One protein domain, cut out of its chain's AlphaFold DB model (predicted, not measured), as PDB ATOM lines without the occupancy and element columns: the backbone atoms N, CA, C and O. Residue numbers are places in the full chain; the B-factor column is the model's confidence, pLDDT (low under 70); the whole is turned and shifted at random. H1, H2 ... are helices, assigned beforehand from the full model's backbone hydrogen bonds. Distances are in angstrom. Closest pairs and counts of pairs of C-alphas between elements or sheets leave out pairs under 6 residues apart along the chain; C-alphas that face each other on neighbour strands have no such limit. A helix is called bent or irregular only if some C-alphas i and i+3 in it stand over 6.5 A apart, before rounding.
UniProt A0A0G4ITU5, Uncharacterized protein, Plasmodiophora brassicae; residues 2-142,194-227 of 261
ATOM      1  N   LEU A   2     219.011 195.070 175.863       94.38
ATOM      2  CA  LEU A   2     220.346 194.546 175.478       94.38
ATOM      3  C   LEU A   2     221.258 194.366 176.700       94.38
ATOM      4  O   LEU A   2     221.811 193.290 176.912       94.38
ATOM      5  N   ALA A   3     221.368 195.419 177.516       96.19
ATOM      6  CA  ALA A   3     222.143 195.418 178.752       96.19
ATOM      7  C   ALA A   3     221.709 194.297 179.710       96.19
ATOM      8  O   ALA A   3     222.555 193.610 180.266       96.19
ATOM      9  N   ASP A   4     220.401 194.065 179.859       97.00
ATOM     10  CA  ASP A   4     219.871 193.036 180.760       97.00
ATOM     11  C   ASP A   4     220.203 191.629 180.266       97.00
ATOM     12  O   ASP A   4     220.673 190.803 181.044       97.00
ATOM     13  N   LYS A   5     220.042 191.363 178.960       97.38
ATOM     14  CA  LYS A   5     220.440 190.081 178.357       97.38
ATOM     15  C   LYS A   5     221.949 189.852 178.477       97.38
ATOM     16  O   LYS A   5     222.373 188.735 178.767       97.38
ATOM     17  N   ALA A   6     222.756 190.900 178.313       97.50
ATOM     18  CA  ALA A   6     224.199 190.821 178.508       97.50
ATOM     19  C   ALA A   6     224.563 190.529 179.972       97.50
ATOM     20  O   ALA A   6     225.325 189.599 180.227       97.50
ATOM     21  N   ARG A   7     223.959 191.232 180.941       97.38
ATOM     22  CA  ARG A   7     224.144 190.967 182.381       97.38
ATOM     23  C   ARG A   7     223.721 189.554 182.755       97.38
ATOM     24  O   ARG A   7     224.467 188.880 183.451       97.38
ATOM     25  N   ALA A   8     222.568 189.095 182.274       97.38
ATOM     26  CA  ALA A   8     222.076 187.744 182.531       97.38
ATOM     27  C   ALA A   8     223.051 186.681 182.007       97.38
ATOM     28  O   ALA A   8     223.343 185.708 182.701       97.38
ATOM     29  N   ARG A   9     223.613 186.898 180.811       96.56
ATOM     30  CA  ARG A   9     224.622 186.007 180.234       96.56
ATOM     31  C   ARG A   9     225.932 186.007 181.027       96.56
ATOM     32  O   ARG A   9     226.507 184.948 181.250       96.56
ATOM     33  N   LEU A  10     226.396 187.172 181.475       96.75
ATOM     34  CA  LEU A  10     227.591 187.262 182.319       96.75
ATOM     35  C   LEU A  10     227.363 186.608 183.691       96.75
ATOM     36  O   LEU A  10     228.221 185.867 184.165       96.75
ATOM     37  N   ALA A  11     226.187 186.811 184.290       96.81
ATOM     38  CA  ALA A  11     225.800 186.229 185.573       96.81
ATOM     39  C   ALA A  11     225.679 184.697 185.530       96.81
ATOM     40  O   ALA A  11     225.949 184.041 186.533       96.81
ATOM     41  N   SER A  12     225.332 184.108 184.379       96.88
ATOM     42  CA  SER A  12     225.358 182.649 184.198       96.88
ATOM     43  C   SER A  12     226.770 182.081 184.017       96.88
ATOM     44  O   SER A  12     226.943 180.868 183.913       96.88
ATOM     45  N   GLY A  13     227.789 182.941 183.952       95.75
ATOM     46  CA  GLY A  13     229.155 182.551 183.636       95.75
ATOM     47  C   GLY A  13     229.371 182.224 182.154       95.75
ATOM     48  O   GLY A  13     230.427 181.713 181.778       95.75
ATOM     49  N   ALA A  14     228.428 182.509 181.264       96.69
ATOM     50  CA  ALA A  14     228.686 182.318 179.844       96.69
ATOM     51  C   ALA A  14     229.646 183.395 179.306       96.69
ATOM     52  O   ALA A  14     229.692 184.531 179.785       96.69
ATOM     53  N   LEU A  15     230.417 183.034 178.279       96.75
ATOM     54  CA  LEU A  15     231.262 183.980 177.560       96.75
ATOM     55  C   LEU A  15     230.397 184.935 176.731       96.75
ATOM     56  O   LEU A  15     229.459 184.498 176.054       96.75
ATOM     57  N   LEU A  16     230.726 186.223 176.759       97.44
ATOM     58  CA  LEU A  16     230.137 187.236 175.892       97.44
ATOM     59  C   LEU A  16     231.093 187.504 174.720       97.44
ATOM     60  O   LEU A  16     231.854 188.471 174.715       97.44
ATOM     61  N   ASP A  17     231.085 186.573 173.767       96.81
ATOM     62  CA  ASP A  17     231.864 186.617 172.529       96.81
ATOM     63  C   ASP A  17     231.107 187.306 171.379       96.81
ATOM     64  O   ASP A  17     230.005 187.837 171.561       96.81
ATOM     65  N   SER A  18     231.692 187.322 170.178       95.25
ATOM     66  CA  SER A  18     231.086 188.002 169.032       95.25
ATOM     67  C   SER A  18     229.739 187.403 168.608       95.25
ATOM     68  O   SER A  18     228.855 188.141 168.168       95.25
ATOM     69  N   HIS A  19     229.569 186.078 168.708       95.56
ATOM     70  CA  HIS A  19     228.321 185.391 168.343       95.56
ATOM     71  C   HIS A  19     227.237 185.673 169.379       95.56
ATOM     72  O   HIS A  19     226.144 186.109 169.019       95.56
ATOM     73  N   ALA A  20     227.580 185.582 170.663       96.94
ATOM     74  CA  ALA A  20     226.708 185.948 171.766       96.94
ATOM     75  C   ALA A  20     226.222 187.399 171.686       96.94
ATOM     76  O   ALA A  20     225.039 187.669 171.899       96.94
ATOM     77  N   LEU A  21     227.121 188.335 171.369       97.38
ATOM     78  CA  LEU A  21     226.777 189.743 171.178       97.38
ATOM     79  C   LEU A  21     225.816 189.923 169.999       97.38
ATOM     80  O   LEU A  21     224.795 190.594 170.152       97.38
ATOM     81  N   ALA A  22     226.091 189.285 168.857       96.94
ATOM     82  CA  ALA A  22     225.186 189.306 167.709       96.94
ATOM     83  C   ALA A  22     223.800 188.747 168.078       96.94
ATOM     84  O   ALA A  22     222.790 189.377 167.768       96.94
ATOM     85  N   GLY A  23     223.746 187.624 168.797       97.38
ATOM     86  CA  GLY A  23     222.501 187.010 169.256       97.38
ATOM     87  C   GLY A  23     221.710 187.907 170.206       97.38
ATOM     88  O   GLY A  23     220.508 188.088 170.022       97.38
ATOM     89  N   ILE A  24     222.374 188.547 171.176       98.06
ATOM     90  CA  ILE A  24     221.734 189.524 172.071       98.06
ATOM     91  C   ILE A  24     221.128 190.675 171.271       98.06
ATOM     92  O   ILE A  24     220.005 191.083 171.570       98.06
ATOM     93  N   VAL A  25     221.841 191.188 170.266       97.50
ATOM     94  CA  VAL A  25     221.360 192.281 169.415       97.50
ATOM     95  C   VAL A  25     220.149 191.839 168.594       97.50
ATOM     96  O   VAL A  25     219.113 192.491 168.688       97.50
ATOM     97  N   VAL A  26     220.233 190.718 167.866       97.75
ATOM     98  CA  VAL A  26     219.122 190.185 167.052       97.75
ATOM     99  C   VAL A  26     217.882 189.953 167.909       97.75
ATOM    100  O   VAL A  26     216.822 190.495 167.600       97.75
ATOM    101  N   ARG A  27     218.021 189.209 169.015       97.88
ATOM    102  CA  ARG A  27     216.915 188.894 169.934       97.88
ATOM    103  C   ARG A  27     216.277 190.161 170.481       97.88
ATOM    104  O   ARG A  27     215.063 190.303 170.458       97.88
ATOM    105  N   SER A  28     217.104 191.107 170.920       97.44
ATOM    106  CA  SER A  28     216.627 192.372 171.468       97.44
ATOM    107  C   SER A  28     215.855 193.189 170.430       97.44
ATOM    108  O   SER A  28     214.723 193.595 170.666       97.44
ATOM    109  N   PHE A  29     216.443 193.435 169.261       97.06
ATOM    110  CA  PHE A  29     215.792 194.249 168.235       97.06
ATOM    111  C   PHE A  29     214.508 193.603 167.722       97.06
ATOM    112  O   PHE A  29     213.524 194.303 167.499       97.06
ATOM    113  N   PHE A  30     214.499 192.279 167.586       97.69
ATOM    114  CA  PHE A  30     213.302 191.529 167.248       97.69
ATOM    115  C   PHE A  30     212.192 191.713 168.292       97.69
ATOM    116  O   PHE A  30     211.103 192.166 167.943       97.69
ATOM    117  N   GLU A  31     212.485 191.430 169.564       97.12
ATOM    118  CA  GLU A  31     211.517 191.536 170.664       97.12
ATOM    119  C   GLU A  31     210.949 192.952 170.775       97.12
ATOM    120  O   GLU A  31     209.748 193.135 170.935       97.12
ATOM    121  N   TRP A  32     211.791 193.972 170.606       95.19
ATOM    122  CA  TRP A  32     211.348 195.364 170.610       95.19
ATOM    123  C   TRP A  32     210.449 195.723 169.418       95.19
ATOM    124  O   TRP A  32     209.473 196.459 169.573       95.19
ATOM    125  N   MET A  33     210.763 195.228 168.219       94.81
ATOM    126  CA  MET A  33     209.978 195.535 167.020       94.81
ATOM    127  C   MET A  33     208.622 194.840 167.003       94.81
ATOM    128  O   MET A  33     207.634 195.454 166.584       94.81
ATOM    129  N   PHE A  34     208.585 193.571 167.397       96.25
ATOM    130  CA  PHE A  34     207.419 192.706 167.230       96.25
ATOM    131  C   PHE A  34     206.621 192.499 168.516       96.25
ATOM    132  O   PHE A  34     205.493 192.028 168.424       96.25
ATOM    133  N   ASP A  35     207.158 192.907 169.672       95.44
ATOM    134  CA  ASP A  35     206.547 192.692 170.990       95.44
ATOM    135  C   ASP A  35     206.271 191.199 171.268       95.44
ATOM    136  O   ASP A  35     205.298 190.825 171.917       95.44
ATOM    137  N   GLU A  36     207.132 190.324 170.734       95.12
ATOM    138  CA  GLU A  36     207.054 188.868 170.885       95.12
ATOM    139  C   GLU A  36     208.445 188.284 171.199       95.12
ATOM    140  O   GLU A  36     209.457 188.819 170.732       95.12
ATOM    141  N   PRO A  37     208.542 187.204 172.000       96.31
ATOM    142  CA  PRO A  37     209.825 186.613 172.367       96.31
ATOM    143  C   PRO A  37     210.537 186.012 171.151       96.31
ATOM    144  O   PRO A  37     209.919 185.345 170.319       96.31
ATOM    145  N   PHE A  38     211.859 186.180 171.078       97.19
ATOM    146  CA  PHE A  38     212.663 185.478 170.083       97.19
ATOM    147  C   PHE A  38     212.889 184.021 170.509       97.19
ATOM    148  O   PHE A  38     213.536 183.765 171.529       97.19
ATOM    149  N   LEU A  39     212.374 183.076 169.721       96.75
ATOM    150  CA  LEU A  39     212.413 181.643 170.023       96.75
ATOM    151  C   LEU A  39     213.770 181.008 169.695       96.75
ATOM    152  O   LEU A  39     214.451 181.409 168.753       96.75
ATOM    153  N   ASP A  40     214.141 179.960 170.433       94.62
ATOM    154  CA  ASP A  40     215.417 179.257 170.227       94.62
ATOM    155  C   ASP A  40     215.497 178.551 168.866       94.62
ATOM    156  O   ASP A  40     216.560 178.468 168.257       94.62
ATOM    157  N   GLU A  41     214.360 178.123 168.318       95.62
ATOM    158  CA  GLU A  41     214.278 177.574 166.960       95.62
ATOM    159  C   GLU A  41     214.631 178.598 165.864       95.62
ATOM    160  O   GLU A  41     214.853 178.205 164.715       95.62
ATOM    161  N   TRP A  42     214.694 179.894 166.199       97.12
ATOM    162  CA  TRP A  42     215.091 180.982 165.300       97.12
ATOM    163  C   TRP A  42     216.577 181.342 165.396       97.12
ATOM    164  O   TRP A  42     217.021 182.254 164.703       97.12
ATOM    165  N   GLU A  43     217.384 180.599 166.163       95.94
ATOM    166  CA  GLU A  43     218.838 180.823 166.258       95.94
ATOM    167  C   GLU A  43     219.553 180.827 164.897       95.94
ATOM    168  O   GLU A  43     220.529 181.553 164.707       95.94
ATOM    169  N   PHE A  44     219.001 180.139 163.892       95.81
ATOM    170  CA  PHE A  44     219.519 180.183 162.522       95.81
ATOM    171  C   PHE A  44     219.573 181.606 161.929       95.81
ATOM    172  O   PHE A  44     220.354 181.851 161.012       95.81
ATOM    173  N   VAL A  45     218.770 182.555 162.427       96.69
ATOM    174  CA  VAL A  45     218.814 183.972 162.022       96.69
ATOM    175  C   VAL A  45     220.086 184.647 162.544       96.69
ATOM    176  O   VAL A  45     220.690 185.463 161.843       96.69
ATOM    177  N   VAL A  46     220.532 184.290 163.751       95.75
ATOM    178  CA  VAL A  46     221.802 184.768 164.316       95.75
ATOM    179  C   VAL A  46     222.962 184.202 163.503       95.75
ATOM    180  O   VAL A  46     223.831 184.962 163.065       95.75
ATOM    181  N   ASP A  47     222.934 182.900 163.220       92.62
ATOM    182  CA  ASP A  47     223.952 182.224 162.408       92.62
ATOM    183  C   ASP A  47     224.043 182.812 161.001       92.62
ATOM    184  O   ASP A  47     225.131 183.115 160.502       92.62
ATOM    185  N   ALA A  48     222.892 183.074 160.386       92.12
ATOM    186  CA  ALA A  48     222.797 183.716 159.088       92.12
ATOM    187  C   ALA A  48     223.549 185.052 159.031       92.12
ATOM    188  O   ALA A  48     224.207 185.331 158.027       92.12
ATOM    189  N   THR A  49     223.558 185.850 160.105       92.12
ATOM    190  CA  THR A  49     224.296 187.126 160.105       92.12
ATOM    191  C   THR A  49     225.781 186.939 159.760       92.12
ATOM    192  O   THR A  49     226.361 187.782 159.074       92.12
ATOM    193  N   TRP A  50     226.397 185.810 160.130       89.94
ATOM    194  CA  TRP A  50     227.782 185.479 159.773       89.94
ATOM    195  C   TRP A  50     227.962 185.148 158.291       89.94
ATOM    196  O   TRP A  50     228.960 185.554 157.693       89.94
ATOM    197  N   HIS A  51     226.987 184.482 157.672       88.44
ATOM    198  CA  HIS A  51     227.000 184.231 156.230       88.44
ATOM    199  C   HIS A  51     226.869 185.534 155.435       88.44
ATOM    200  O   HIS A  51     227.589 185.730 154.454       88.44
ATOM    201  N   TRP A  52     226.018 186.459 155.889       87.94
ATOM    202  CA  TRP A  52     225.932 187.797 155.299       87.94
ATOM    203  C   TRP A  52     227.247 188.571 155.448       87.94
ATOM    204  O   TRP A  52     227.730 189.094 154.448       87.94
ATOM    205  N   ARG A  53     227.882 188.575 156.634       87.31
ATOM    206  CA  ARG A  53     229.217 189.185 156.830       87.31
ATOM    207  C   ARG A  53     230.241 188.636 155.837       87.31
ATOM    208  O   ARG A  53     230.913 189.411 155.164       87.31
ATOM    209  N   ARG A  54     230.316 187.308 155.695       85.12
ATOM    210  CA  ARG A  54     231.237 186.639 154.761       85.12
ATOM    211  C   ARG A  54     231.032 187.093 153.316       85.12
ATOM    212  O   ARG A  54     232.009 187.387 152.628       85.12
ATOM    213  N   SER A  55     229.774 187.169 152.883       83.38
ATOM    214  CA  SER A  55     229.414 187.608 151.533       83.38
ATOM    215  C   SER A  55     229.726 189.088 151.311       83.38
ATOM    216  O   SER A  55     230.276 189.434 150.270       83.38
ATOM    217  N   ILE A  56     229.408 189.950 152.282       80.19
ATOM    218  CA  ILE A  56     229.654 191.399 152.214       80.19
ATOM    219  C   ILE A  56     231.158 191.690 152.177       80.19
ATOM    220  O   ILE A  56     231.608 192.493 151.368       80.19
ATOM    221  N   ALA A  57     231.949 190.987 152.990       78.19
ATOM    222  CA  ALA A  57     233.405 191.104 153.006       78.19
ATOM    223  C   ALA A  57     234.093 190.440 151.793       78.19
ATOM    224  O   ALA A  57     235.320 190.394 151.734       78.19
ATOM    225  N   GLN A  58     233.326 189.880 150.847       78.12
ATOM    226  CA  GLN A  58     233.833 189.135 149.689       78.12
ATOM    227  C   GLN A  58     234.796 187.995 150.077       78.12
ATOM    228  O   GLN A  58     235.729 187.674 149.345       78.12
ATOM    229  N   LYS A  59     234.569 187.354 151.231       77.44
ATOM    230  CA  LYS A  59     235.381 186.235 151.756       77.44
ATOM    231  C   LYS A  59     234.735 184.862 151.491       77.44
ATOM    232  O   LYS A  59     235.081 183.840 152.091       77.44
ATOM    233  N   GLY A  60     233.735 184.823 150.616       81.75
ATOM    234  CA  GLY A  60     233.037 183.615 150.188       81.75
ATOM    235  C   GLY A  60     231.537 183.821 150.025       81.75
ATOM    236  O   GLY A  60     230.981 184.831 150.452       81.75
ATOM    237  N   ALA A  61     230.878 182.838 149.421       80.75
ATOM    238  CA  ALA A  61     229.432 182.852 149.266       80.75
ATOM    239  C   ALA A  61     228.733 182.614 150.612       80.75
ATOM    240  O   ALA A  61     229.168 181.798 151.434       80.75
ATOM    241  N   ALA A  62     227.633 183.329 150.822       82.94
ATOM    242  CA  ALA A  62     226.654 182.958 151.832       82.94
ATOM    243  C   ALA A  62     225.908 181.692 151.390       82.94
ATOM    244  O   ALA A  62     225.797 181.430 150.197       82.94
ATOM    245  N   ASP A  63     225.375 180.938 152.350       88.12
ATOM    246  CA  ASP A  63     224.550 179.767 152.054       88.12
ATOM    247  C   ASP A  63     223.186 180.238 151.504       88.12
ATOM    248  O   ASP A  63     222.448 180.914 152.233       88.12
ATOM    249  N   PRO A  64     222.837 179.922 150.239       88.44
ATOM    250  CA  PRO A  64     221.575 180.349 149.644       88.44
ATOM    251  C   PRO A  64     220.349 179.753 150.344       88.44
ATOM    252  O   PRO A  64     219.335 180.437 150.475       88.44
ATOM    253  N   ALA A  65     220.434 178.512 150.833       93.19
ATOM    254  CA  ALA A  65     219.326 177.856 151.521       93.19
ATOM    255  C   ALA A  65     219.072 178.506 152.885       93.19
ATOM    256  O   ALA A  65     217.926 178.771 153.249       93.19
ATOM    257  N   LEU A  66     220.141 178.840 153.613       93.62
ATOM    258  CA  LEU A  66     220.023 179.578 154.869       93.62
ATOM    259  C   LEU A  66     219.484 180.996 154.642       93.62
ATOM    260  O   LEU A  66     218.613 181.442 155.390       93.62
ATOM    261  N   LYS A  67     219.956 181.693 153.597       91.44
ATOM    262  CA  LYS A  67     219.422 183.006 153.208       91.44
ATOM    263  C   LYS A  67     217.920 182.937 152.947       91.44
ATOM    264  O   LYS A  67     217.172 183.723 153.526       91.44
ATOM    265  N   GLN A  68     217.490 181.980 152.125       94.44
ATOM    266  CA  GLN A  68     216.081 181.796 151.795       94.44
ATOM    267  C   GLN A  68     215.255 181.479 153.043       94.44
ATOM    268  O   GLN A  68     214.227 182.107 153.266       94.44
ATOM    269  N   ARG A  69     215.751 180.601 153.924       97.00
ATOM    270  CA  ARG A  69     215.086 180.278 155.194       97.00
ATOM    271  C   ARG A  69     214.858 181.516 156.069       97.00
ATOM    272  O   ARG A  69     213.803 181.637 156.683       97.00
ATOM    273  N   VAL A  70     215.826 182.434 156.143       97.06
ATOM    274  CA  VAL A  70     215.673 183.702 156.886       97.06
ATOM    275  C   VAL A  70     214.663 184.629 156.219       97.06
ATOM    276  O   VAL A  70     213.879 185.262 156.924       97.06
ATOM    277  N   VAL A  71     214.652 184.696 154.887       96.62
ATOM    278  CA  VAL A  71     213.667 185.480 154.128       96.62
ATOM    279  C   VAL A  71     212.251 184.949 154.368       96.62
ATOM    280  O   VAL A  71     211.368 185.714 154.750       96.62
ATOM    281  N   ASP A  72     212.042 183.640 154.241       97.81
ATOM    282  CA  ASP A  72     210.740 183.009 154.478       97.81
ATOM    283  C   ASP A  72     210.273 183.225 155.921       97.81
ATOM    284  O   ASP A  72     209.111 183.562 156.167       97.81
ATOM    285  N   TRP A  73     211.199 183.102 156.879       98.06
ATOM    286  CA  TRP A  73     210.938 183.387 158.285       98.06
ATOM    287  C   TRP A  73     210.476 184.830 158.492       98.06
ATOM    288  O   TRP A  73     209.384 185.028 159.024       98.06
ATOM    289  N   ILE A  74     211.242 185.835 158.049       97.81
ATOM    290  CA  ILE A  74     210.892 187.238 158.314       97.81
ATOM    291  C   ILE A  74     209.593 187.633 157.610       97.81
ATOM    292  O   ILE A  74     208.787 188.344 158.203       97.81
ATOM    293  N   ILE A  75     209.330 187.127 156.400       98.00
ATOM    294  CA  ILE A  75     208.044 187.326 155.713       98.00
ATOM    295  C   ILE A  75     206.901 186.741 156.550       98.00
ATOM    296  O   ILE A  75     205.870 187.393 156.727       98.00
ATOM    297  N   GLY A  76     207.084 185.536 157.097       97.25
ATOM    298  CA  GLY A  76     206.124 184.903 157.998       97.25
ATOM    299  C   GLY A  76     205.850 185.736 159.253       97.25
ATOM    300  O   GLY A  76     204.686 185.938 159.601       97.25
ATOM    301  N   VAL A  77     206.897 186.271 159.895       97.50
ATOM    302  CA  VAL A  77     206.764 187.186 161.044       97.50
ATOM    303  C   VAL A  77     206.005 188.453 160.641       97.50
ATOM    304  O   VAL A  77     205.040 188.842 161.296       97.50
ATOM    305  N   LEU A  78     206.384 189.084 159.531       97.44
ATOM    306  CA  LEU A  78     205.779 190.333 159.065       97.44
ATOM    307  C   LEU A  78     204.288 190.167 158.771       97.44
ATOM    308  O   LEU A  78     203.490 190.987 159.230       97.44
ATOM    309  N   ARG A  79     203.903 189.076 158.099       96.25
ATOM    310  CA  ARG A  79     202.507 188.759 157.755       96.25
ATOM    311  C   ARG A  79     201.608 188.516 158.968       96.25
ATOM    312  O   ARG A  79     200.425 188.830 158.889       96.25
ATOM    313  N   ARG A  80     202.140 187.968 160.067       95.69
ATOM    314  CA  ARG A  80     201.368 187.751 161.310       95.69
ATOM    315  C   ARG A  80     201.423 188.928 162.285       95.69
ATOM    316  O   ARG A  80     200.635 188.981 163.221       95.69
ATOM    317  N   SER A  81     202.372 189.840 162.097       95.94
ATOM    318  CA  SER A  81     202.578 190.985 162.983       95.94
ATOM    319  C   SER A  81     201.668 192.169 162.647       95.94
ATOM    320  O   SER A  81     201.049 192.237 161.584       95.94
ATOM    321  N   ARG A  82     201.704 193.198 163.503       95.00
ATOM    322  CA  ARG A  82     201.095 194.514 163.235       95.00
ATOM    323  C   ARG A  82     201.556 195.167 161.924       95.00
ATOM    324  O   ARG A  82     200.846 196.012 161.380       95.00
ATOM    325  N   PHE A  83     202.727 194.784 161.408       96.12
ATOM    326  CA  PHE A  83     203.289 195.349 160.184       96.12
ATOM    327  C   PHE A  83     202.668 194.787 158.908       96.12
ATOM    328  O   PHE A  83     202.944 195.333 157.840       96.12
ATOM    329  N   GLN A  84     201.807 193.762 158.982       96.25
ATOM    330  CA  GLN A  84     201.114 193.239 157.802       96.25
ATOM    331  C   GLN A  84     200.511 194.392 156.992       96.25
ATOM    332  O   GLN A  84     200.765 194.487 155.794       96.25
ATOM    333  N   SER A  85     199.811 195.306 157.669       96.06
ATOM    334  CA  SER A  85     199.045 196.392 157.047       96.06
ATOM    335  C   SER A  85     199.875 197.399 156.243       96.06
ATOM    336  O   SER A  85     199.307 198.158 155.463       96.06
ATOM    337  N   VAL A  86     201.204 197.412 156.405       96.38
ATOM    338  CA  VAL A  86     202.093 198.375 155.736       96.38
ATOM    339  C   VAL A  86     202.244 198.056 154.248       96.38
ATOM    340  O   VAL A  86     202.102 198.949 153.419       96.38
ATOM    341  N   PHE A  87     202.508 196.790 153.905       96.12
ATOM    342  CA  PHE A  87     202.703 196.355 152.513       96.12
ATOM    343  C   PHE A  87     201.807 195.184 152.091       96.12
ATOM    344  O   PHE A  87     201.741 194.867 150.905       96.12
ATOM    345  N   GLY A  88     201.105 194.533 153.020       94.69
ATOM    346  CA  GLY A  88     200.245 193.388 152.738       94.69
ATOM    347  C   GLY A  88     200.991 192.250 152.043       94.69
ATOM    348  O   GLY A  88     202.001 191.755 152.542       94.69
ATOM    349  N   GLU A  89     200.523 191.855 150.859       93.19
ATOM    350  CA  GLU A  89     201.209 190.855 150.027       93.19
ATOM    351  C   GLU A  89     202.562 191.330 149.479       93.19
ATOM    352  O   GLU A  89     203.416 190.511 149.141       93.19
ATOM    353  N   GLY A  90     202.806 192.645 149.463       95.69
ATOM    354  CA  GLY A  90     204.081 193.230 149.057       95.69
ATOM    355  C   GLY A  90     205.261 192.787 149.922       95.69
ATOM    356  O   GLY A  90     206.395 192.845 149.462       95.69
ATOM    357  N   TRP A  91     205.029 192.263 151.134       96.81
ATOM    358  CA  TRP A  91     206.096 191.727 151.985       96.81
ATOM    359  C   TRP A  91     206.918 190.612 151.332       96.81
ATOM    360  O   TRP A  91     208.059 190.409 151.735       96.81
ATOM    361  N   SER A  92     206.397 189.921 150.312       95.44
ATOM    362  CA  SER A  92     207.170 188.937 149.544       95.44
ATOM    363  C   SER A  92     208.235 189.549 148.623       95.44
ATOM    364  O   SER A  92     209.123 188.826 148.171       95.44
ATOM    365  N   SER A  93     208.190 190.856 148.362       96.56
ATOM    366  CA  SER A  93     209.183 191.549 147.537       96.56
ATOM    367  C   SER A  93     210.459 191.873 148.330       96.56
ATOM    368  O   SER A  93     210.357 192.360 149.463       96.56
ATOM    369  N   PRO A  94     211.661 191.679 147.745       95.56
ATOM    370  CA  PRO A  94     212.942 192.017 148.370       95.56
ATOM    371  C   PRO A  94     213.026 193.420 148.952       95.56
ATOM    372  O   PRO A  94     213.510 193.611 150.067       95.56
ATOM    373  N   GLU A  95     212.505 194.403 148.236       94.69
ATOM    374  CA  GLU A  95     212.498 195.809 148.628       94.69
ATOM    375  C   GLU A  95     211.635 196.044 149.868       94.69
ATOM    376  O   GLU A  95     211.921 196.951 150.641       94.69
ATOM    377  N   CYS A  96     210.607 195.221 150.089       96.44
ATOM    378  CA  CYS A  96     209.710 195.359 151.228       96.44
ATOM    379  C   CYS A  96     210.297 194.685 152.467       96.44
ATOM    380  O   CYS A  96     210.562 195.366 153.451       96.44
ATOM    381  N   TYR A  97     210.577 193.376 152.459       96.00
ATOM    382  CA  TYR A  97     211.087 192.730 153.681       96.00
ATOM    383  C   TYR A  97     212.465 193.266 154.107       96.00
ATOM    384  O   TYR A  97     212.787 193.271 155.300       96.00
ATOM    385  N   SER A  98     213.282 193.754 153.163       94.62
ATOM    386  CA  SER A  98     214.615 194.284 153.475       94.62
ATOM    387  C   SER A  98     214.581 195.570 154.298       94.62
ATOM    388  O   SER A  98     215.516 195.782 155.073       94.62
ATOM    389  N   VAL A  99     213.504 196.374 154.237       94.25
ATOM    390  CA  VAL A  99     213.362 197.567 155.096       94.25
ATOM    391  C   VAL A  99     213.216 197.224 156.576       94.25
ATOM    392  O   VAL A  99     213.369 198.105 157.418       94.25
ATOM    393  N   VAL A 100     212.950 195.956 156.908       95.38
ATOM    394  CA  VAL A 100     212.931 195.460 158.289       95.38
ATOM    395  C   VAL A 100     214.153 194.591 158.568       95.38
ATOM    396  O   VAL A 100     214.909 194.858 159.504       95.38
ATOM    397  N   LEU A 101     214.394 193.578 157.731       95.31
ATOM    398  CA  LEU A 101     215.461 192.603 157.949       95.31
ATOM    399  C   LEU A 101     216.838 193.274 158.055       95.31
ATOM    400  O   LEU A 101     217.583 193.027 159.006       95.31
ATOM    401  N   GLN A 102     217.174 194.150 157.105       91.88
ATOM    402  CA  GLN A 102     218.507 194.740 157.037       91.88
ATOM    403  C   GLN A 102     218.776 195.757 158.160       91.88
ATOM    404  O   GLN A 102     219.776 195.585 158.858       91.88
ATOM    405  N   PRO A 103     217.947 196.796 158.391       91.94
ATOM    406  CA  PRO A 103     218.277 197.842 159.360       91.94
ATOM    407  C   PRO A 103     218.085 197.441 160.825       91.94
ATOM    408  O   PRO A 103     218.681 198.090 161.681       91.94
ATOM    409  N   PHE A 104     217.300 196.402 161.130       94.00
ATOM    410  CA  PHE A 104     217.007 196.034 162.520       94.00
ATOM    411  C   PHE A 104     217.606 194.701 162.965       94.00
ATOM    412  O   PHE A 104     217.879 194.546 164.151       94.00
ATOM    413  N   LEU A 105     217.849 193.756 162.053       95.25
ATOM    414  CA  LEU A 105     218.380 192.439 162.423       95.25
ATOM    415  C   LEU A 105     219.808 192.255 161.912       95.25
ATOM    416  O   LEU A 105     220.726 192.067 162.707       95.25
ATOM    417  N   ILE A 106     220.024 192.370 160.599       93.12
ATOM    418  CA  ILE A 106     221.328 192.067 159.995       93.12
ATOM    419  C   ILE A 106     222.357 193.155 160.314       93.12
ATOM    420  O   ILE A 106     223.395 192.872 160.911       93.12
ATOM    421  N   SER A 107     222.089 194.411 159.949       91.56
ATOM    422  CA  SER A 107     223.055 195.500 160.117       91.56
ATOM    423  C   SER A 107     223.392 195.776 161.587       91.56
ATOM    424  O   SER A 107     224.581 195.910 161.873       91.56
ATOM    425  N   PRO A 108     222.440 195.805 162.541       93.75
ATOM    426  CA  PRO A 108     222.780 195.963 163.952       93.75
ATOM    427  C   PRO A 108     223.622 194.812 164.493       93.75
ATOM    428  O   PRO A 108     224.601 195.073 165.188       93.75
ATOM    429  N   ALA A 109     223.310 193.558 164.142       94.44
ATOM    430  CA  ALA A 109     224.101 192.415 164.590       94.44
ATOM    431  C   ALA A 109     225.563 192.527 164.143       94.44
ATOM    432  O   ALA A 109     226.470 192.151 164.882       94.44
ATOM    433  N   ILE A 110     225.812 193.053 162.942       91.62
ATOM    434  CA  ILE A 110     227.165 193.306 162.430       91.62
ATOM    435  C   ILE A 110     227.794 194.499 163.156       91.62
ATOM    436  O   ILE A 110     228.828 194.359 163.806       91.62
ATOM    437  N   ASN A 111     227.136 195.653 163.098       92.31
ATOM    438  CA  ASN A 111     227.725 196.923 163.496       92.31
ATOM    439  C   ASN A 111     227.939 197.038 165.008       92.31
ATOM    440  O   ASN A 111     228.926 197.626 165.431       92.31
ATOM    441  N   TYR A 112     227.050 196.484 165.838       95.19
ATOM    442  CA  TYR A 112     227.230 196.538 167.294       95.19
ATOM    443  C   TYR A 112     228.446 195.728 167.714       95.19
ATOM    444  O   TYR A 112     229.238 196.199 168.523       95.19
ATOM    445  N   VAL A 113     228.618 194.536 167.140       94.69
ATOM    446  CA  VAL A 113     229.791 193.699 167.406       94.69
ATOM    447  C   VAL A 113     231.061 194.429 166.973       94.69
ATOM    448  O   VAL A 113     231.998 194.507 167.761       94.69
ATOM    449  N   ASP A 114     231.067 195.032 165.781       92.94
ATOM    450  CA  ASP A 114     232.209 195.804 165.279       92.94
ATOM    451  C   ASP A 114     232.581 196.963 166.212       92.94
ATOM    452  O   ASP A 114     233.756 197.138 166.546       92.94
ATOM    453  N   VAL A 115     231.592 197.720 166.700       94.56
ATOM    454  CA  VAL A 115     231.860 198.830 167.622       94.56
ATOM    455  C   VAL A 115     232.326 198.328 168.987       94.56
ATOM    456  O   VAL A 115     233.253 198.907 169.549       94.56
ATOM    457  N   VAL A 116     231.757 197.241 169.518       96.19
ATOM    458  CA  VAL A 116     232.218 196.655 170.788       96.19
ATOM    459  C   VAL A 116     233.670 196.179 170.663       96.19
ATOM    460  O   VAL A 116     234.481 196.505 171.527       96.19
ATOM    461  N   VAL A 117     234.035 195.500 169.568       94.69
ATOM    462  CA  VAL A 117     235.428 195.097 169.286       94.69
ATOM    463  C   VAL A 117     236.359 196.309 169.196       94.69
ATOM    464  O   VAL A 117     237.476 196.278 169.726       94.69
ATOM    465  N   ALA A 118     235.923 197.374 168.519       93.56
ATOM    466  CA  ALA A 118     236.694 198.603 168.402       93.56
ATOM    467  C   ALA A 118     236.921 199.245 169.780       93.56
ATOM    468  O   ALA A 118     238.069 199.521 170.127       93.56
ATOM    469  N   VAL A 119     235.868 199.379 170.594       95.62
ATOM    470  CA  VAL A 119     235.929 199.917 171.962       95.62
ATOM    471  C   VAL A 119     236.881 199.114 172.847       95.62
ATOM    472  O   VAL A 119     237.769 199.704 173.458       95.62
ATOM    473  N   THR A 120     236.769 197.782 172.885       95.38
ATOM    474  CA  THR A 120     237.633 196.939 173.740       95.38
ATOM    475  C   THR A 120     239.082 196.870 173.262       95.38
ATOM    476  O   THR A 120     239.937 196.306 173.938       95.38
ATOM    477  N   SER A 121     239.381 197.418 172.084       93.38
ATOM    478  CA  SER A 121     240.755 197.541 171.593       93.38
ATOM    479  C   SER A 121     241.381 198.897 171.888       93.38
ATOM    480  O   SER A 121     242.569 199.078 171.623       93.38
ATOM    481  N   LEU A 122     240.605 199.855 172.401       94.56
ATOM    482  CA  LEU A 122     241.141 201.141 172.815       94.56
ATOM    483  C   LEU A 122     241.950 200.974 174.116       94.56
ATOM    484  O   LEU A 122     241.527 200.246 175.024       94.56
ATOM    485  N   PRO A 123     243.101 201.658 174.248       94.94
ATOM    486  CA  PRO A 123     243.889 201.620 175.475       94.94
ATOM    487  C   PRO A 123     243.098 202.124 176.688       94.94
ATOM    488  O   PRO A 123     242.478 203.192 176.643       94.94
ATOM    489  N   GLY A 124     243.149 201.359 177.784       94.94
ATOM    490  CA  GLY A 124     242.520 201.709 179.061       94.94
ATOM    491  C   GLY A 124     240.993 201.790 179.015       94.94
ATOM    492  O   GLY A 124     240.406 202.525 179.812       94.94
ATOM    493  N   HIS A 125     240.348 201.091 178.076       95.19
ATOM    494  CA  HIS A 125     238.897 201.116 177.891       95.19
ATOM    495  C   HIS A 125     238.110 200.747 179.157       95.19
ATOM    496  O   HIS A 125     236.987 201.201 179.333       95.19
ATOM    497  N   GLU A 126     238.686 199.985 180.083       94.00
ATOM    498  CA  GLU A 126     238.024 199.573 181.325       94.00
ATOM    499  C   GLU A 126     237.813 200.734 182.310       94.00
ATOM    500  O   GLU A 126     237.006 200.628 183.230       94.00
ATOM    501  N   ARG A 127     238.560 201.836 182.156       93.38
ATOM    502  CA  ARG A 127     238.573 202.966 183.107       93.38
ATOM    503  C   ARG A 127     238.039 204.265 182.518       93.38
ATOM    504  O   ARG A 127     238.016 205.285 183.204       93.38
ATOM    505  N   ARG A 128     237.674 204.254 181.240       95.06
ATOM    506  CA  ARG A 128     237.259 205.446 180.500       95.06
ATOM    507  C   ARG A 128     235.732 205.524 180.419       95.06
ATOM    508  O   ARG A 128     235.078 204.481 180.390       95.06
ATOM    509  N   PRO A 129     235.146 206.732 180.342       95.06
ATOM    510  CA  PRO A 129     233.715 206.875 180.110       95.06
ATOM    511  C   PRO A 129     233.292 206.180 178.809       95.06
ATOM    512  O   PRO A 129     233.904 206.380 177.759       95.06
ATOM    513  N   VAL A 130     232.221 205.381 178.865       94.81
ATOM    514  CA  VAL A 130     231.728 204.611 177.708       94.81
ATOM    515  C   VAL A 130     231.367 205.516 176.532       94.81
ATOM    516  O   VAL A 130     231.681 205.180 175.393       94.81
ATOM    517  N   GLY A 131     230.759 206.677 176.792       91.19
ATOM    518  CA  GLY A 131     230.425 207.646 175.744       91.19
ATOM    519  C   GLY A 131     231.649 208.084 174.932       91.19
ATOM    520  O   GLY A 131     231.610 208.051 173.701       91.19
ATOM    521  N   ASP A 132     232.754 208.400 175.613       91.38
ATOM    522  CA  ASP A 132     234.007 208.822 174.976       91.38
ATOM    523  C   ASP A 132     234.637 207.681 174.170       91.38
ATOM    524  O   ASP A 132     235.142 207.895 173.067       91.38
ATOM    525  N   LEU A 133     234.585 206.458 174.706       94.06
ATOM    526  CA  LEU A 133     235.084 205.265 174.025       94.06
ATOM    527  C   LEU A 133     234.306 204.972 172.746       94.06
ATOM    528  O   LEU A 133     234.916 204.702 171.715       94.06
ATOM    529  N   VAL A 134     232.975 205.037 172.797       92.88
ATOM    530  CA  VAL A 134     232.120 204.825 171.622       92.88
ATOM    531  C   VAL A 134     232.397 205.890 170.566       92.88
ATOM    532  O   VAL A 134     232.568 205.552 169.397       92.88
ATOM    533  N   ALA A 135     232.475 207.160 170.964       89.62
ATOM    534  CA  ALA A 135     232.774 208.256 170.049       89.62
ATOM    535  C   ALA A 135     234.143 208.071 169.371       89.62
ATOM    536  O   ALA A 135     234.253 208.152 168.148       89.62
ATOM    537  N   GLU A 136     235.184 207.752 170.141       89.88
ATOM    538  CA  GLU A 136     236.516 207.475 169.599       89.88
ATOM    539  C   GLU A 136     236.539 206.243 168.685       89.88
ATOM    540  O   GLU A 136     237.107 206.309 167.592       89.88
ATOM    541  N   ALA A 137     235.883 205.151 169.080       91.38
ATOM    542  CA  ALA A 137     235.784 203.938 168.276       91.38
ATOM    543  C   ALA A 137     235.096 204.205 166.930       91.38
ATOM    544  O   ALA A 137     235.602 203.780 165.894       91.38
ATOM    545  N   LEU A 138     233.994 204.961 166.923       90.00
ATOM    546  CA  LEU A 138     233.291 205.342 165.694       90.00
ATOM    547  C   LEU A 138     234.125 206.266 164.798       90.00
ATOM    548  O   LEU A 138     234.000 206.181 163.579       90.00
ATOM    549  N   ARG A 139     234.982 207.121 165.369       88.25
ATOM    550  CA  ARG A 139     235.896 207.979 164.594       88.25
ATOM    551  C   ARG A 139     237.050 207.197 163.963       88.25
ATOM    552  O   ARG A 139     237.450 207.521 162.852       88.25
ATOM    553  N   GLN A 140     237.593 206.198 164.660       85.75
ATOM    554  CA  GLN A 140     238.750 205.425 164.184       85.75
ATOM    555  C   GLN A 140     238.364 204.223 163.310       85.75
ATOM    556  O   GLN A 140     239.101 203.867 162.393       85.75
ATOM    557  N   GLN A 141     237.251 203.562 163.626       87.38
ATOM    558  CA  GLN A 141     236.807 202.300 163.029       87.38
ATOM    559  C   GLN A 141     235.285 202.339 162.823       87.38
ATOM    560  O   GLN A 141     234.548 201.519 163.371       87.38
ATOM    561  N   HIS A 142     234.793 203.315 162.053       88.81
ATOM    562  CA  HIS A 142     233.359 203.454 161.789       88.81
ATOM    563  C   HIS A 142     232.776 202.160 161.178       88.81
ATOM    564  O   HIS A 142     233.468 201.463 160.444       88.81
ATOM    565  N   GLY A 194     218.281 206.269 163.049       90.38
ATOM    566  CA  GLY A 194     218.537 205.385 164.184       90.38
ATOM    567  C   GLY A 194     219.608 205.878 165.162       90.38
ATOM    568  O   GLY A 194     219.945 205.131 166.074       90.38
ATOM    569  N   MET A 195     220.160 207.091 165.007       90.81
ATOM    570  CA  MET A 195     221.274 207.579 165.839       90.81
ATOM    571  C   MET A 195     220.976 207.523 167.345       90.81
ATOM    572  O   MET A 195     221.805 207.038 168.113       90.81
ATOM    573  N   ALA A 196     219.816 208.026 167.777       90.31
ATOM    574  CA  ALA A 196     219.470 208.077 169.200       90.31
ATOM    575  C   ALA A 196     219.341 206.670 169.804       90.31
ATOM    576  O   ALA A 196     219.886 206.394 170.876       90.31
ATOM    577  N   LEU A 197     218.675 205.768 169.075       91.44
ATOM    578  CA  LEU A 197     218.577 204.361 169.447       91.44
ATOM    579  C   LEU A 197     219.972 203.739 169.532       91.44
ATOM    580  O   LEU A 197     220.329 203.237 170.584       91.44
ATOM    581  N   ALA A 198     220.783 203.856 168.477       92.00
ATOM    582  CA  ALA A 198     222.118 203.268 168.415       92.00
ATOM    583  C   ALA A 198     223.037 203.739 169.548       92.00
ATOM    584  O   ALA A 198     223.694 202.913 170.174       92.00
ATOM    585  N   ARG A 199     223.071 205.046 169.840       90.69
ATOM    586  CA  ARG A 199     223.889 205.588 170.936       90.69
ATOM    587  C   ARG A 199     223.449 205.034 172.287       90.69
ATOM    588  O   ARG A 199     224.279 204.513 173.021       90.69
ATOM    589  N   SER A 200     222.156 205.125 172.595       92.06
ATOM    590  CA  SER A 200     221.629 204.725 173.906       92.06
ATOM    591  C   SER A 200     221.785 203.230 174.185       92.06
ATOM    592  O   SER A 200     222.234 202.850 175.264       92.06
ATOM    593  N   THR A 201     221.465 202.365 173.224       94.81
ATOM    594  CA  THR A 201     221.537 200.907 173.412       94.81
ATOM    595  C   THR A 201     222.970 200.394 173.421       94.81
ATOM    596  O   THR A 201     223.272 199.490 174.199       94.81
ATOM    597  N   LEU A 202     223.854 200.954 172.591       94.88
ATOM    598  CA  LEU A 202     225.269 200.596 172.581       94.88
ATOM    599  C   LEU A 202     225.956 201.058 173.868       94.88
ATOM    600  O   LEU A 202     226.700 200.283 174.466       94.88
ATOM    601  N   GLN A 203     225.668 202.282 174.321       94.75
ATOM    602  CA  GLN A 203     226.165 202.787 175.596       94.75
ATOM    603  C   GLN A 203     225.690 201.902 176.750       94.75
ATOM    604  O   GLN A 203     226.522 201.423 177.511       94.75
ATOM    605  N   ALA A 204     224.395 201.589 176.831       95.94
ATOM    606  CA  ALA A 204     223.865 200.723 177.883       95.94
ATOM    607  C   ALA A 204     224.464 199.303 177.849       95.94
ATOM    608  O   ALA A 204     224.736 198.717 178.896       95.94
ATOM    609  N   LEU A 205     224.675 198.737 176.653       97.56
ATOM    610  CA  LEU A 205     225.336 197.440 176.481       97.56
ATOM    611  C   LEU A 205     226.772 197.478 177.018       97.56
ATOM    612  O   LEU A 205     227.166 196.593 177.777       97.56
ATOM    613  N   LEU A 206     227.546 198.493 176.640       97.44
ATOM    614  CA  LEU A 206     228.934 198.639 177.062       97.44
ATOM    615  C   LEU A 206     229.038 198.970 178.554       97.44
ATOM    616  O   LEU A 206     229.793 198.312 179.248       97.44
ATOM    617  N   GLU A 207     228.233 199.879 179.101       96.62
ATOM    618  CA  GLU A 207     228.207 200.163 180.548       96.62
ATOM    619  C   GLU A 207     227.897 198.918 181.388       96.62
ATOM    620  O   GLU A 207     228.373 198.778 182.511       96.62
ATOM    621  N   ALA A 208     227.111 197.986 180.845       96.56
ATOM    622  CA  ALA A 208     226.785 196.733 181.509       96.56
ATOM    623  C   ALA A 208     227.889 195.663 181.432       96.56
ATOM    624  O   ALA A 208     227.779 194.653 182.126       96.56
ATOM    625  N   THR A 209     228.895 195.828 180.569       97.12
ATOM    626  CA  THR A 209     229.815 194.737 180.189       97.12
ATOM    627  C   THR A 209     231.292 195.126 180.165       97.12
ATOM    628  O   THR A 209     232.148 194.251 180.290       97.12
ATOM    629  N   ILE A 210     231.612 196.412 180.007       95.88
ATOM    630  CA  ILE A 210     232.973 196.924 179.859       95.88
ATOM    631  C   ILE A 210     233.805 196.593 181.104       95.88
ATOM    632  O   ILE A 210     233.338 196.720 182.234       95.88
ATOM    633  N   GLY A 211     235.032 196.115 180.894       93.62
ATOM    634  CA  GLY A 211     235.926 195.685 181.974       93.62
ATOM    635  C   GLY A 211     235.595 194.324 182.604       93.62
ATOM    636  O   GLY A 211     236.354 193.856 183.449       93.62
ATOM    637  N   HIS A 212     234.509 193.654 182.201       96.62
ATOM    638  CA  HIS A 212     234.217 192.299 182.666       96.62
ATOM    639  C   HIS A 212     235.119 191.269 181.961       96.62
ATOM    640  O   HIS A 212     235.172 191.227 180.736       96.62
ATOM    641  N   GLU A 213     235.757 190.360 182.707       95.62
ATOM    642  CA  GLU A 213     236.725 189.371 182.176       95.62
ATOM    643  C   GLU A 213     236.158 188.444 181.074       95.62
ATOM    644  O   GLU A 213     236.879 187.923 180.221       95.62
ATOM    645  N   ARG A 214     234.836 188.226 181.100       97.06
ATOM    646  CA  ARG A 214     234.106 187.384 180.133       97.06
ATOM    647  C   ARG A 214     233.566 188.147 178.923       97.06
ATOM    648  O   ARG A 214     232.963 187.521 178.054       97.06
ATOM    649  N   LEU A 215     233.766 189.464 178.844       97.31
ATOM    650  CA  LEU A 215     233.552 190.211 177.608       97.31
ATOM    651  C   LEU A 215     234.759 189.965 176.696       97.31
ATOM    652  O   LEU A 215     235.819 190.555 176.878       97.31
ATOM    653  N   GLN A 216     234.603 189.075 175.715       96.50
ATOM    654  CA  GLN A 216     235.668 188.729 174.766       96.50
ATOM    655  C   GLN A 216     235.159 188.850 173.326       96.50
ATOM    656  O   GLN A 216     235.057 187.853 172.610       96.50
ATOM    657  N   PRO A 217     234.853 190.073 172.861       94.62
ATOM    658  CA  PRO A 217     234.195 190.296 171.576       94.62
ATOM    659  C   PRO A 217     235.065 189.902 170.375       94.62
ATOM    660  O   PRO A 217     234.547 189.751 169.279       94.62
ATOM    661  N   CYS A 218     236.375 189.712 170.565       92.31
ATOM    662  CA  CYS A 218     237.287 189.221 169.531       92.31
ATOM    663  C   CYS A 218     237.204 187.696 169.321       92.31
ATOM    664  O   CYS A 218     237.635 187.200 168.279       92.31
ATOM    665  N   VAL A 219     236.678 186.936 170.288       93.00
ATOM    666  CA  VAL A 219     236.505 185.483 170.150       93.00
ATOM    667  C   VAL A 219     235.388 185.218 169.150       93.00
ATOM    668  O   VAL A 219     234.298 185.766 169.271       93.00
ATOM    669  N   GLY A 220     235.676 184.406 168.130       87.25
ATOM    670  CA  GLY A 220     234.731 184.120 167.046       87.25
ATOM    671  C   GLY A 220     234.539 185.269 166.047       87.25
ATOM    672  O   GLY A 220     233.811 185.100 165.069       87.25
ATOM    673  N   TYR A 221     235.221 186.402 166.237       87.69
ATOM    674  CA  TYR A 221     235.071 187.579 165.391       87.69
ATOM    675  C   TYR A 221     235.687 187.349 164.008       87.69
ATOM    676  O   TYR A 221     236.905 187.398 163.826       87.69
ATOM    677  N   ARG A 222     234.833 187.065 163.019       80.25
ATOM    678  CA  ARG A 222     235.222 186.771 161.632       80.25
ATOM    679  C   ARG A 222     234.495 187.677 160.641       80.25
ATOM    680  O   ARG A 222     233.364 188.089 160.873       80.25
ATOM    681  N   TRP A 223     235.151 187.950 159.514       75.00
ATOM    682  CA  TRP A 223     234.573 188.608 158.334       75.00
ATOM    683  C   TRP A 223     233.958 189.998 158.553       75.00
ATOM    684  O   TRP A 223     233.144 190.436 157.747       75.00
ATOM    685  N   SER A 224     234.374 190.731 159.588       71.00
ATOM    686  CA  SER A 224     234.272 192.192 159.535       71.00
ATOM    687  C   SER A 224     235.383 192.731 158.644       71.00
ATOM    688  O   SER A 224     236.546 192.357 158.838       71.00
ATOM    689  N   GLY A 225     235.038 193.603 157.691       59.16
ATOM    690  CA  GLY A 225     236.017 194.242 156.807       59.16
ATOM    691  C   GLY A 225     237.110 194.963 157.602       59.16
ATOM    692  O   GLY A 225     238.292 194.850 157.309       59.16
ATOM    693  N   ARG A 226     236.779 195.554 158.756       66.56
ATOM    694  CA  ARG A 226     237.679 196.496 159.446       66.56
ATOM    695  C   ARG A 226     238.993 195.926 159.965       66.56
ATOM    696  O   ARG A 226     239.959 196.668 160.102       66.56
ATOM    697  N   ARG A 227     239.043 194.629 160.274       63.72
ATOM    698  CA  ARG A 227     240.259 193.965 160.794       63.72
ATOM    699  C   ARG A 227     240.764 192.808 159.946       63.72
ATOM    700  O   ARG A 227     241.815 192.245 160.282       63.72
TER     701      ARG A 227
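This is residues 2 to 142 and 194 to 227 of the 261 residues of an uncharacterized protein of Plasmodiophora brassicae (UniProt A0A0G4ITU5). A long helix, H6, runs nearly straight along the longest axis despite a bend, and five other helices, H2, H3, H4, H5 and H7, pack on it, mostly crossed, while H1 stays apart from it. H2 and H3 cross its second arm, H4 and H5 gather at its first arm, H7 crosses near its far end, and H8 links H7 to H1, which lies side by side with H8. The 175 printed residues have eight named helices, H1 to H8 in chain order, and no named strand: the class is all helix. The whole is compact, with a radius of gyration of the C-alphas of 16.4 A and spans of 51 by 34 by 30 A.

Start at the hub, H6, residues 94 to 120, assigned as one helix by its hydrogen bonds but bent: C-alphas 103 and 106 are 6.6 A apart, and its arms H6a, residues 94 to 103, and H6b, residues 106 to 120, stand at a shallow tilt of 23 degrees. H2, residues 18 to 34, touches H6b at a steep tilt of 46 degrees, opposite ways; their closest C-alphas, Ala 22 and Ala 109, are 4.5 A apart. Residues 46 to 53 of H3, residues 40 to 56, touch H6b about perpendicular, at 75 degrees, closest at C-alphas Thr 49 and Ile 106, 5.8 A. Residues 71 to 78 of H4, residues 64 to 80, touch H6a at 89 degrees, about perpendicular, closest at C-alphas Ile 75 and Tyr 97, 6.5 A. H4 forms a helical hairpin with H5, residues 84 to 92, closest at C-alphas Leu 78 and Gln 84, 5.6 A. H5 and H6a touch only at the corner, and only just, with 3 pairs of C-alphas within 8 A. H7, residues 130 to 140, touches residues 115 to 119 of H6b at 76 degrees, about perpendicular, closest at C-alphas Ala 118 and Ala 137, 5.4 A. H8, residues 195 to 207, touches H1, residues 2 to 11, at a shallow tilt of 15 degrees, closest at C-alphas Ala 3 and Leu 205, 4.4 A. Every O i to N i+4 pair is within hydrogen-bond range in H1, H2, H4, H7 and H8, but 8 of 13 are in H3, 3 of 6 in H6a, 10 of 11 in H6b and 1 of 5 in H5, where 4 of 6 O i to N i+3 pairs are.

Find C-alpha 2 at (220.346, 194.546, 175.478), where H1 begins. H2 is 24.2 A long, H3 26.0 A, H4 24.5 A and H6b 21.9 A; H6b ends at C-alpha 120, (237.633, 196.939, 173.740). H3 and H5 are irregular: C-alphas 41 and 44 are 7.3 A apart, and C-alphas 86 and 89 are 9.5 A apart. H8 ends at C-alpha 207, (228.207, 200.163, 180.548).

The C-alphas farthest apart, Glu 89 and Gly 124, are 51.6 A from each other. Residues 143 to 193 are not printed, and C-alphas 142 and 194 across that cut are 15.1 A apart. Residues 208 to 227 hold no named element; pLDDT is under 70 at residues 225 to 227.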